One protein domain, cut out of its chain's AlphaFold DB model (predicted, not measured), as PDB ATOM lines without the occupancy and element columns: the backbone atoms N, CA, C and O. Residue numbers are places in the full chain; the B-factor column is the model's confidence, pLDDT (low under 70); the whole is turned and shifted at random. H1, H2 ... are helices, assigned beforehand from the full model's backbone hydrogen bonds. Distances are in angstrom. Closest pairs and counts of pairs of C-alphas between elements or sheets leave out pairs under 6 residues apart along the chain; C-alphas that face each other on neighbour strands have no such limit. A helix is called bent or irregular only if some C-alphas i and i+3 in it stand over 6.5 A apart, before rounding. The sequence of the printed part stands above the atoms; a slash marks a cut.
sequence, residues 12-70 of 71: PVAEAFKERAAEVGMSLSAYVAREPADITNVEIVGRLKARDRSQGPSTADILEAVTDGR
ATOM      1  N   PRO A  12     136.594 246.898 177.582       90.69
ATOM      2  CA  PRO A  12     135.303 247.372 177.076       90.69
ATOM      3  C   PRO A  12     135.347 247.808 175.606       90.69
ATOM      4  O   PRO A  12     134.354 247.717 174.890       90.69
ATOM      5  N   VAL A  13     136.502 248.298 175.148       88.50
ATOM      6  CA  VAL A  13     136.700 248.681 173.749       88.50
ATOM      7  C   VAL A  13     136.805 247.423 172.894       88.50
ATOM      8  O   VAL A  13     136.134 247.340 171.869       88.50
ATOM      9  N   ALA A  14     137.589 246.430 173.318       91.38
ATOM     10  CA  ALA A  14     137.723 245.170 172.593       91.38
ATOM     11  C   ALA A  14     136.367 244.468 172.400       91.38
ATOM     12  O   ALA A  14     136.068 244.037 171.285       91.38
ATOM     13  N   GLU A  15     135.525 244.428 173.436       94.00
ATOM     14  CA  GLU A  15     134.175 243.855 173.356       94.00
ATOM     15  C   GLU A  15     133.278 244.606 172.367       94.00
ATOM     16  O   GLU A  15     132.709 243.989 171.469       94.00
ATOM     17  N   ALA A  16     133.246 245.941 172.419       90.00
ATOM     18  CA  ALA A  16     132.456 246.735 171.476       90.00
ATOM     19  C   ALA A  16     132.873 246.508 170.008       90.00
ATOM     20  O   ALA A  16     132.043 246.545 169.098       90.00
ATOM     21  N   PHE A  17     134.164 246.277 169.744       90.69
ATOM     22  CA  PHE A  17     134.633 245.933 168.400       90.69
ATOM     23  C   PHE A  17     134.261 244.498 167.994       90.69
ATOM     24  O   PHE A  17     133.965 244.276 166.820       90.69
ATOM     25  N   LYS A  18     134.246 243.537 168.928       93.38
ATOM     26  CA  LYS A  18     133.787 242.159 168.667       93.38
ATOM     27  C   LYS A  18     132.300 242.123 168.321       93.38
ATOM     28  O   LYS A  18     131.937 241.475 167.344       93.38
ATOM     29  N   GLU A  19     131.471 242.843 169.074       94.25
ATOM     30  CA  GLU A  19     130.028 242.948 168.824       94.25
ATOM     31  C   GLU A  19     129.752 243.504 167.426       94.25
ATOM     32  O   GLU A  19     129.095 242.852 166.616       94.25
ATOM     33  N   ARG A  20     130.356 244.649 167.083       89.31
ATOM     34  CA  ARG A  20     130.196 245.257 165.753       89.31
ATOM     35  C   ARG A  20     130.701 244.361 164.627       89.31
ATOM     36  O   ARG A  20     130.076 244.301 163.573       89.31
ATOM     37  N   ALA A  21     131.818 243.659 164.832       92.44
ATOM     38  CA  ALA A  21     132.330 242.702 163.855       92.44
ATOM     39  C   ALA A  21     131.333 241.552 163.624       92.44
ATOM     40  O   ALA A  21     131.091 241.177 162.475       92.44
ATOM     41  N   ALA A  22     130.715 241.041 164.694       94.62
ATOM     42  CA  ALA A  22     129.696 239.998 164.620       94.62
ATOM     43  C   ALA A  22     128.419 240.478 163.908       94.62
ATOM     44  O   ALA A  22     127.895 239.750 163.067       94.62
ATOM     45  N   GLU A  23     127.962 241.707 164.172       92.88
ATOM     46  CA  GLU A  23     126.800 242.313 163.498       92.88
ATOM     47  C   GLU A  23     126.968 242.378 161.974       92.88
ATOM     48  O   GLU A  23     126.017 242.142 161.230       92.88
ATOM     49  N   VAL A  24     128.184 242.660 161.494       89.81
ATOM     50  CA  VAL A  24     128.487 242.716 160.054       89.81
ATOM     51  C   VAL A  24     128.982 241.382 159.476       89.81
ATOM     52  O   VAL A  24     129.371 241.334 158.308       89.81
ATOM     53  N   GLY A  25     128.983 240.303 160.271       95.12
ATOM     54  CA  GLY A  25     129.387 238.959 159.842       95.12
ATOM     55  C   GLY A  25     130.878 238.819 159.513       95.12
ATOM     56  O   GLY A  25     131.249 238.014 158.659       95.12
ATOM     57  N   MET A  26     131.737 239.616 160.149       93.31
ATOM     58  CA  MET A  26     133.182 239.649 159.902       93.31
ATOM     59  C   MET A  26     133.974 239.134 161.106       93.31
ATOM     60  O   MET A  26     133.539 239.215 162.253       93.31
ATOM     61  N   SER A  27     135.193 238.645 160.862       93.69
ATOM     62  CA  SER A  27     136.150 238.457 161.955       93.69
ATOM     63  C   SER A  27     136.598 239.818 162.497       93.69
ATOM     64  O   SER A  27     136.662 240.799 161.756       93.69
ATOM     65  N   LEU A  28     136.976 239.878 163.778       90.38
ATOM     66  CA  LEU A  28     137.494 241.106 164.394       90.38
ATOM     67  C   LEU A  28     138.690 241.683 163.617       90.38
ATOM     68  O   LEU A  28     138.761 242.887 163.395       90.38
ATOM     69  N   SER A  29     139.615 240.828 163.163       89.62
ATOM     70  CA  SER A  29     140.774 241.259 162.376       89.62
ATOM     71  C   SER A  29     140.374 241.829 161.017       89.62
ATOM     72  O   SER A  29     140.935 242.843 160.619       89.62
ATOM     73  N   ALA A  30     139.386 241.243 160.333       89.62
ATOM     74  CA  ALA A  30     138.855 241.783 159.083       89.62
ATOM     75  C   ALA A  30     138.093 243.097 159.308       89.62
ATOM     76  O   ALA A  30     138.244 244.030 158.528       89.62
ATOM     77  N   TYR A  31     137.328 243.194 160.395       88.38
ATOM     78  CA  TYR A  31     136.583 244.394 160.770       88.38
ATOM     79  C   TYR A  31     137.511 245.576 161.086       88.38
ATOM     80  O   TYR A  31     137.291 246.679 160.599       88.38
ATOM     81  N   VAL A  32     138.589 245.345 161.843       86.81
ATOM     82  CA  VAL A  32     139.593 246.375 162.162       86.81
ATOM     83  C   VAL A  32     140.469 246.706 160.946       86.81
ATOM     84  O   VAL A  32     140.823 247.866 160.740       86.81
ATOM     85  N   ALA A  33     140.803 245.711 160.115       83.12
ATOM     86  CA  ALA A  33     141.595 245.903 158.897       83.12
ATOM     87  C   ALA A  33     140.819 246.566 157.752       83.12
ATOM     88  O   ALA A  33     141.447 247.094 156.840       83.12
ATOM     89  N   ARG A  34     139.480 246.592 157.812       80.25
ATOM     90  CA  ARG A  34     138.608 247.342 156.890       80.25
ATOM     91  C   ARG A  34     138.785 248.867 156.992       80.25
ATOM     92  O   ARG A  34     138.149 249.596 156.243       80.25
ATOM     93  N   GLU A  35     139.724 249.309 157.831       60.72
ATOM     94  CA  GLU A  35     140.184 250.684 157.984       60.72
ATOM     95  C   GLU A  35     139.192 251.520 158.817       60.72
ATOM     96  O   GLU A  35     137.980 251.442 158.618       60.72
ATOM     97  N   PRO A  36     139.653 252.354 159.769       58.84
ATOM     98  CA  PRO A  36     138.798 253.317 160.474       58.84
ATOM     99  C   PRO A  36     138.352 254.497 159.578       58.84
ATOM    100  O   PRO A  36     138.054 255.582 160.076       58.84
ATOM    101  N   ALA A  37     138.309 254.310 158.259       57.41
ATOM    102  CA  ALA A  37     138.058 255.340 157.262       57.41
ATOM    103  C   ALA A  37     136.649 255.198 156.676       57.41
ATOM    104  O   ALA A  37     136.461 254.691 155.580       57.41
ATOM    105  N   ASP A  38     135.658 255.606 157.460       56.88
ATOM    106  CA  ASP A  38     134.567 256.461 156.981       56.88
ATOM    107  C   ASP A  38     133.679 256.775 158.180       56.88
ATOM    108  O   ASP A  38     132.600 256.214 158.378       56.88
ATOM    109  N   ILE A  39     134.127 257.719 159.016       66.00
ATOM    110  CA  ILE A  39     133.117 258.509 159.704       66.00
ATOM    111  C   ILE A  39     132.319 259.203 158.600       66.00
ATOM    112  O   ILE A  39     132.834 260.040 157.860       66.00
ATOM    113  N   THR A  40     131.069 258.789 158.430       77.19
ATOM    114  CA  THR A  40     130.231 259.344 157.369       77.19
ATOM    115  C   THR A  40     130.051 260.847 157.598       77.19
ATOM    116  O   THR A  40     130.016 261.308 158.742       77.19
ATOM    117  N   ASN A  41     129.866 261.637 156.534       80.00
ATOM    118  CA  ASN A  41     129.554 263.068 156.675       80.00
ATOM    119  C   ASN A  41     128.352 263.313 157.604       80.00
ATOM    120  O   ASN A  41     128.322 264.295 158.341       80.00
ATOM    121  N   VAL A  42     127.381 262.393 157.607       83.12
ATOM    122  CA  VAL A  42     126.225 262.421 158.513       83.12
ATOM    123  C   VAL A  42     126.670 262.321 159.971       83.12
ATOM    124  O   VAL A  42     126.220 263.097 160.812       83.12
ATOM    125  N   GLU A  43     127.585 261.409 160.273       78.94
ATOM    126  CA  GLU A  43     128.087 261.195 161.622       78.94
ATOM    127  C   GLU A  43     129.031 262.319 162.077       78.94
ATOM    128  O   GLU A  43     128.937 262.766 163.222       78.94
ATOM    129  N   ILE A  44     129.853 262.870 161.175       86.81
ATOM    130  CA  ILE A  44     130.628 264.096 161.429       86.81
ATOM    131  C   ILE A  44     129.682 265.237 161.813       86.81
ATOM    132  O   ILE A  44     129.870 265.879 162.848       86.81
ATOM    133  N   VAL A  45     128.642 265.485 161.009       90.50
ATOM    134  CA  VAL A  45     127.674 266.563 161.256       90.50
ATOM    135  C   VAL A  45     126.915 266.328 162.560       90.50
ATOM    136  O   VAL A  45     126.725 267.273 163.329       90.50
ATOM    137  N   GLY A  46     126.520 265.085 162.843       91.62
ATOM    138  CA  GLY A  46     125.882 264.707 164.103       91.62
ATOM    139  C   GLY A  46     126.757 265.047 165.308       91.62
ATOM    140  O   GLY A  46     126.317 265.758 166.214       91.62
ATOM    141  N   ARG A  47     128.030 264.639 165.279       89.31
ATOM    142  CA  ARG A  47     129.001 264.947 166.339       89.31
ATOM    143  C   ARG A  47     129.256 266.446 166.472       89.31
ATOM    144  O   ARG A  47     129.303 266.957 167.586       89.31
ATOM    145  N   LEU A  48     129.385 267.168 165.358       90.38
ATOM    146  CA  LEU A  48     129.590 268.618 165.374       90.38
ATOM    147  C   LEU A  48     128.398 269.363 165.974       90.38
ATOM    148  O   LEU A  48     128.618 270.341 166.685       90.38
ATOM    149  N   LYS A  49     127.161 268.930 165.698       89.06
ATOM    150  CA  LYS A  49     125.941 269.529 166.267       89.06
ATOM    151  C   LYS A  49     125.796 269.255 167.760       89.06
ATOM    152  O   LYS A  49     125.371 270.146 168.483       89.06
ATOM    153  N   ALA A  50     126.142 268.048 168.201       92.19
ATOM    154  CA  ALA A  50     126.038 267.645 169.601       92.19
ATOM    155  C   ALA A  50     127.154 268.223 170.489       92.19
ATOM    156  O   ALA A  50     127.057 268.179 171.712       92.19
ATOM    157  N   ARG A  51     128.232 268.740 169.889       88.56
ATOM    158  CA  ARG A  51     129.368 269.287 170.629       88.56
ATOM    159  C   ARG A  51     128.985 270.596 171.316       88.56
ATOM    160  O   ARG A  51     128.568 271.541 170.648       88.56
ATOM    161  N   ASP A  52     129.201 270.658 172.627       88.69
ATOM    162  CA  ASP A  52     129.081 271.901 173.384       88.69
ATOM    163  C   ASP A  52     130.148 272.908 172.922       88.69
ATOM    164  O   ASP A  52     131.335 272.586 172.814       88.69
ATOM    165  N   ARG A  53     129.699 274.124 172.606       85.62
ATOM    166  CA  ARG A  53     130.534 275.246 172.154       85.62
ATOM    167  C   ARG A  53     130.563 276.387 173.169       85.62
ATOM    168  O   ARG A  53     131.076 277.449 172.846       85.62
ATOM    169  N   SER A  54     130.037 276.171 174.375       87.50
ATOM    170  CA  SER A  54     130.010 277.161 175.458       87.50
ATOM    171  C   SER A  54     131.401 277.671 175.849       87.50
ATOM    172  O   SER A  54     131.537 278.821 176.249       87.50
ATOM    173  N   GLN A  55     132.432 276.835 175.690       88.00
ATOM    174  CA  GLN A  55     133.843 277.172 175.933       88.00
ATOM    175  C   GLN A  55     134.573 277.680 174.675       88.00
ATOM    176  O   GLN A  55     135.796 277.794 174.666       88.00
ATOM    177  N   GLY A  56     133.848 277.894 173.576       86.19
ATOM    178  CA  GLY A  56     134.401 278.420 172.333       86.19
ATOM    179  C   GLY A  56     134.548 279.945 172.356       86.19
ATOM    180  O   GLY A  56     133.986 280.604 173.231       86.19
ATOM    181  N   PRO A  57     135.273 280.516 171.378       90.62
ATOM    182  CA  PRO A  57     135.379 281.963 171.228       90.62
ATOM    183  C   PRO A  57     133.995 282.584 171.045       90.62
ATOM    184  O   PRO A  57     133.148 282.068 170.304       90.62
ATOM    185  N   SER A  58     133.772 283.696 171.734       90.50
ATOM    186  CA  SER A  58     132.550 284.472 171.616       90.50
ATOM    187  C   SER A  58     132.490 285.188 170.266       90.50
ATOM    188  O   SER A  58     133.486 285.346 169.557       90.50
ATOM    189  N   THR A  59     131.305 285.682 169.907       90.94
ATOM    190  CA  THR A  59     131.132 286.508 168.705       90.94
ATOM    191  C   THR A  59     132.049 287.733 168.713       90.94
ATOM    192  O   THR A  59     132.529 288.132 167.655       90.94
ATOM    193  N   ALA A  60     132.305 288.319 169.886       93.38
ATOM    194  CA  ALA A  60     133.191 289.471 170.014       93.38
ATOM    195  C   ALA A  60     134.640 289.097 169.670       93.38
ATOM    196  O   ALA A  60     135.233 289.751 168.816       93.38
ATOM    197  N   ASP A  61     135.142 287.989 170.227       93.44
ATOM    198  CA  ASP A  61     136.502 287.487 169.968       93.44
ATOM    199  C   ASP A  61     136.713 287.185 168.475       93.44
ATOM    200  O   ASP A  61     137.762 287.465 167.895       93.44
ATOM    201  N   ILE A  62     135.681 286.640 167.820       93.19
ATOM    202  CA  ILE A  62     135.717 286.346 166.382       93.19
ATOM    203  C   ILE A  62     135.799 287.641 165.562       93.19
ATOM    204  O   ILE A  62     136.581 287.719 164.614       93.19
ATOM    205  N   LEU A  63     134.990 288.653 165.890       95.69
ATOM    206  CA  LEU A  63     134.973 289.923 165.156       95.69
ATOM    207  C   LEU A  63     136.269 290.715 165.344       95.69
ATOM    208  O   LEU A  63     136.747 291.323 164.384       95.69
ATOM    209  N   GLU A  64     136.845 290.683 166.543       96.12
ATOM    210  CA  GLU A  64     138.148 291.281 166.835       96.12
ATOM    211  C   GLU A  64     139.241 290.637 165.974       96.12
ATOM    212  O   GLU A  64     139.879 291.329 165.181       96.12
ATOM    213  N   ALA A  65     139.354 289.304 165.996       94.75
ATOM    214  CA  ALA A  65     140.343 288.580 165.197       94.75
ATOM    215  C   ALA A  65     140.198 288.829 163.681       94.75
ATOM    216  O   ALA A  65     141.191 288.948 162.960       94.75
ATOM    217  N   VAL A  66     138.964 288.933 163.172       94.94
ATOM    218  CA  VAL A  66     138.704 289.264 161.758       94.94
ATOM    219  C   VAL A  66     139.132 290.692 161.422       94.94
ATOM    220  O   VAL A  66     139.582 290.949 160.306       94.94
ATOM    221  N   THR A  67     138.969 291.625 162.356       94.62
ATOM    222  CA  THR A  67     139.350 293.028 162.160       94.62
ATOM    223  C   THR A  67     140.868 293.179 162.175       94.62
ATOM    224  O   THR A  67     141.412 293.833 161.286       94.62
ATOM    225  N   ASP A  68     141.548 292.499 163.099       92.06
ATOM    226  CA  ASP A  68     143.010 292.462 163.180       92.06
ATOM    227  C   ASP A  68     143.646 291.840 161.934       92.06
ATOM    228  O   ASP A  68     144.600 292.386 161.393       92.06
ATOM    229  N   GLY A  69     143.087 290.743 161.413       89.44
ATOM    230  CA  GLY A  69     143.603 290.095 160.201       89.44
ATOM    231  C   GLY A  69     143.401 290.889 158.901       89.44
ATOM    232  O   GLY A  69     143.960 290.521 157.871       89.44
ATOM    233  N   ARG A  70     142.582 291.951 158.913       88.19
ATOM    234  CA  ARG A  70     142.364 292.848 157.760       88.19
ATOM    235  C   ARG A  70     143.314 294.046 157.736       88.19
ATOM    236  O   ARG A  70     143.239 294.834 156.792       88.19
TER     237      ARG A  70
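AT A GLANCE: This is residues 12 to 70 of the 71 residues of a protein of Nonomuraea mesophila (UniProt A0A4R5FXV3). A drawn-out string of four helices with no common core: H1, the longest by residues, and the short H2 make a perpendicular corner at one end, and from there the chain runs away through H3 to H4 at the far end, with neither of these packed on another helix. Residues 35 to 70, with H3 and H4 among them, stand free and make most of the length. The printed part has 59 residues with four named helices, in the order H1, H2, H3, H4, and no named strand; the class is all helix. The whole is extended, with a radius of gyration of the C-alphas of 19.7 A, and the C-alphas span 55 by 22 by 18 A, a rod in outline.

IN THESE COORDINATES: H1 takes residues 12 to 23 and is 16.8 A long from first to last C-alpha; it begins with C-alpha 12 at (135.303, 247.372, 177.076). H2 takes residues 28 to 33 and is 8.4 A long. H3 takes residues 41 to 50 and is 14.2 A long, with C-alpha 41 at (129.554, 263.068, 156.675). H4 takes residues 59 to 68 and is 14.4 A long, ending with C-alpha 68 at (143.010, 292.462, 163.180).

HOW THE PARTS SIT: H1 touches H2 with residues 17 to 22 alone, and the closest C-alphas of the two are those of Ala 21 and Leu 28, 5.4 A apart. Their lines stand about perpendicular, at 89 degrees, and their centres are 10.3 A apart. H3 is apart from H1 and from H2, with no C-alpha of the one within 8 A of the other. H4 is apart from H1, from H2 and from H3, again with no C-alpha of the one within 8 A of the other. In H1, H2, H3 and H4 every pair of O i and N i+4 is within hydrogen-bond range. No helix is bent or irregular.

THE WHOLE: The two C-alphas farthest apart are those of Gly 25 and Arg 70, at 55.5 A, and the first and last printed C-alphas, of Pro 12 and Arg 70, are 49.9 A apart. The printed part runs from residue 12 to residue 70 and has no cut. The link from H1 to H2 is tight, with 4 residues between them. The links from H2 to H3, with 7 residues, and from H3 to H4, with 8 residues, are short, and no link is long. The mean pLDDT of the printed part is 87.4. It is under 70 in five residues, 35 to 39, which lie in the link from H2 to H3.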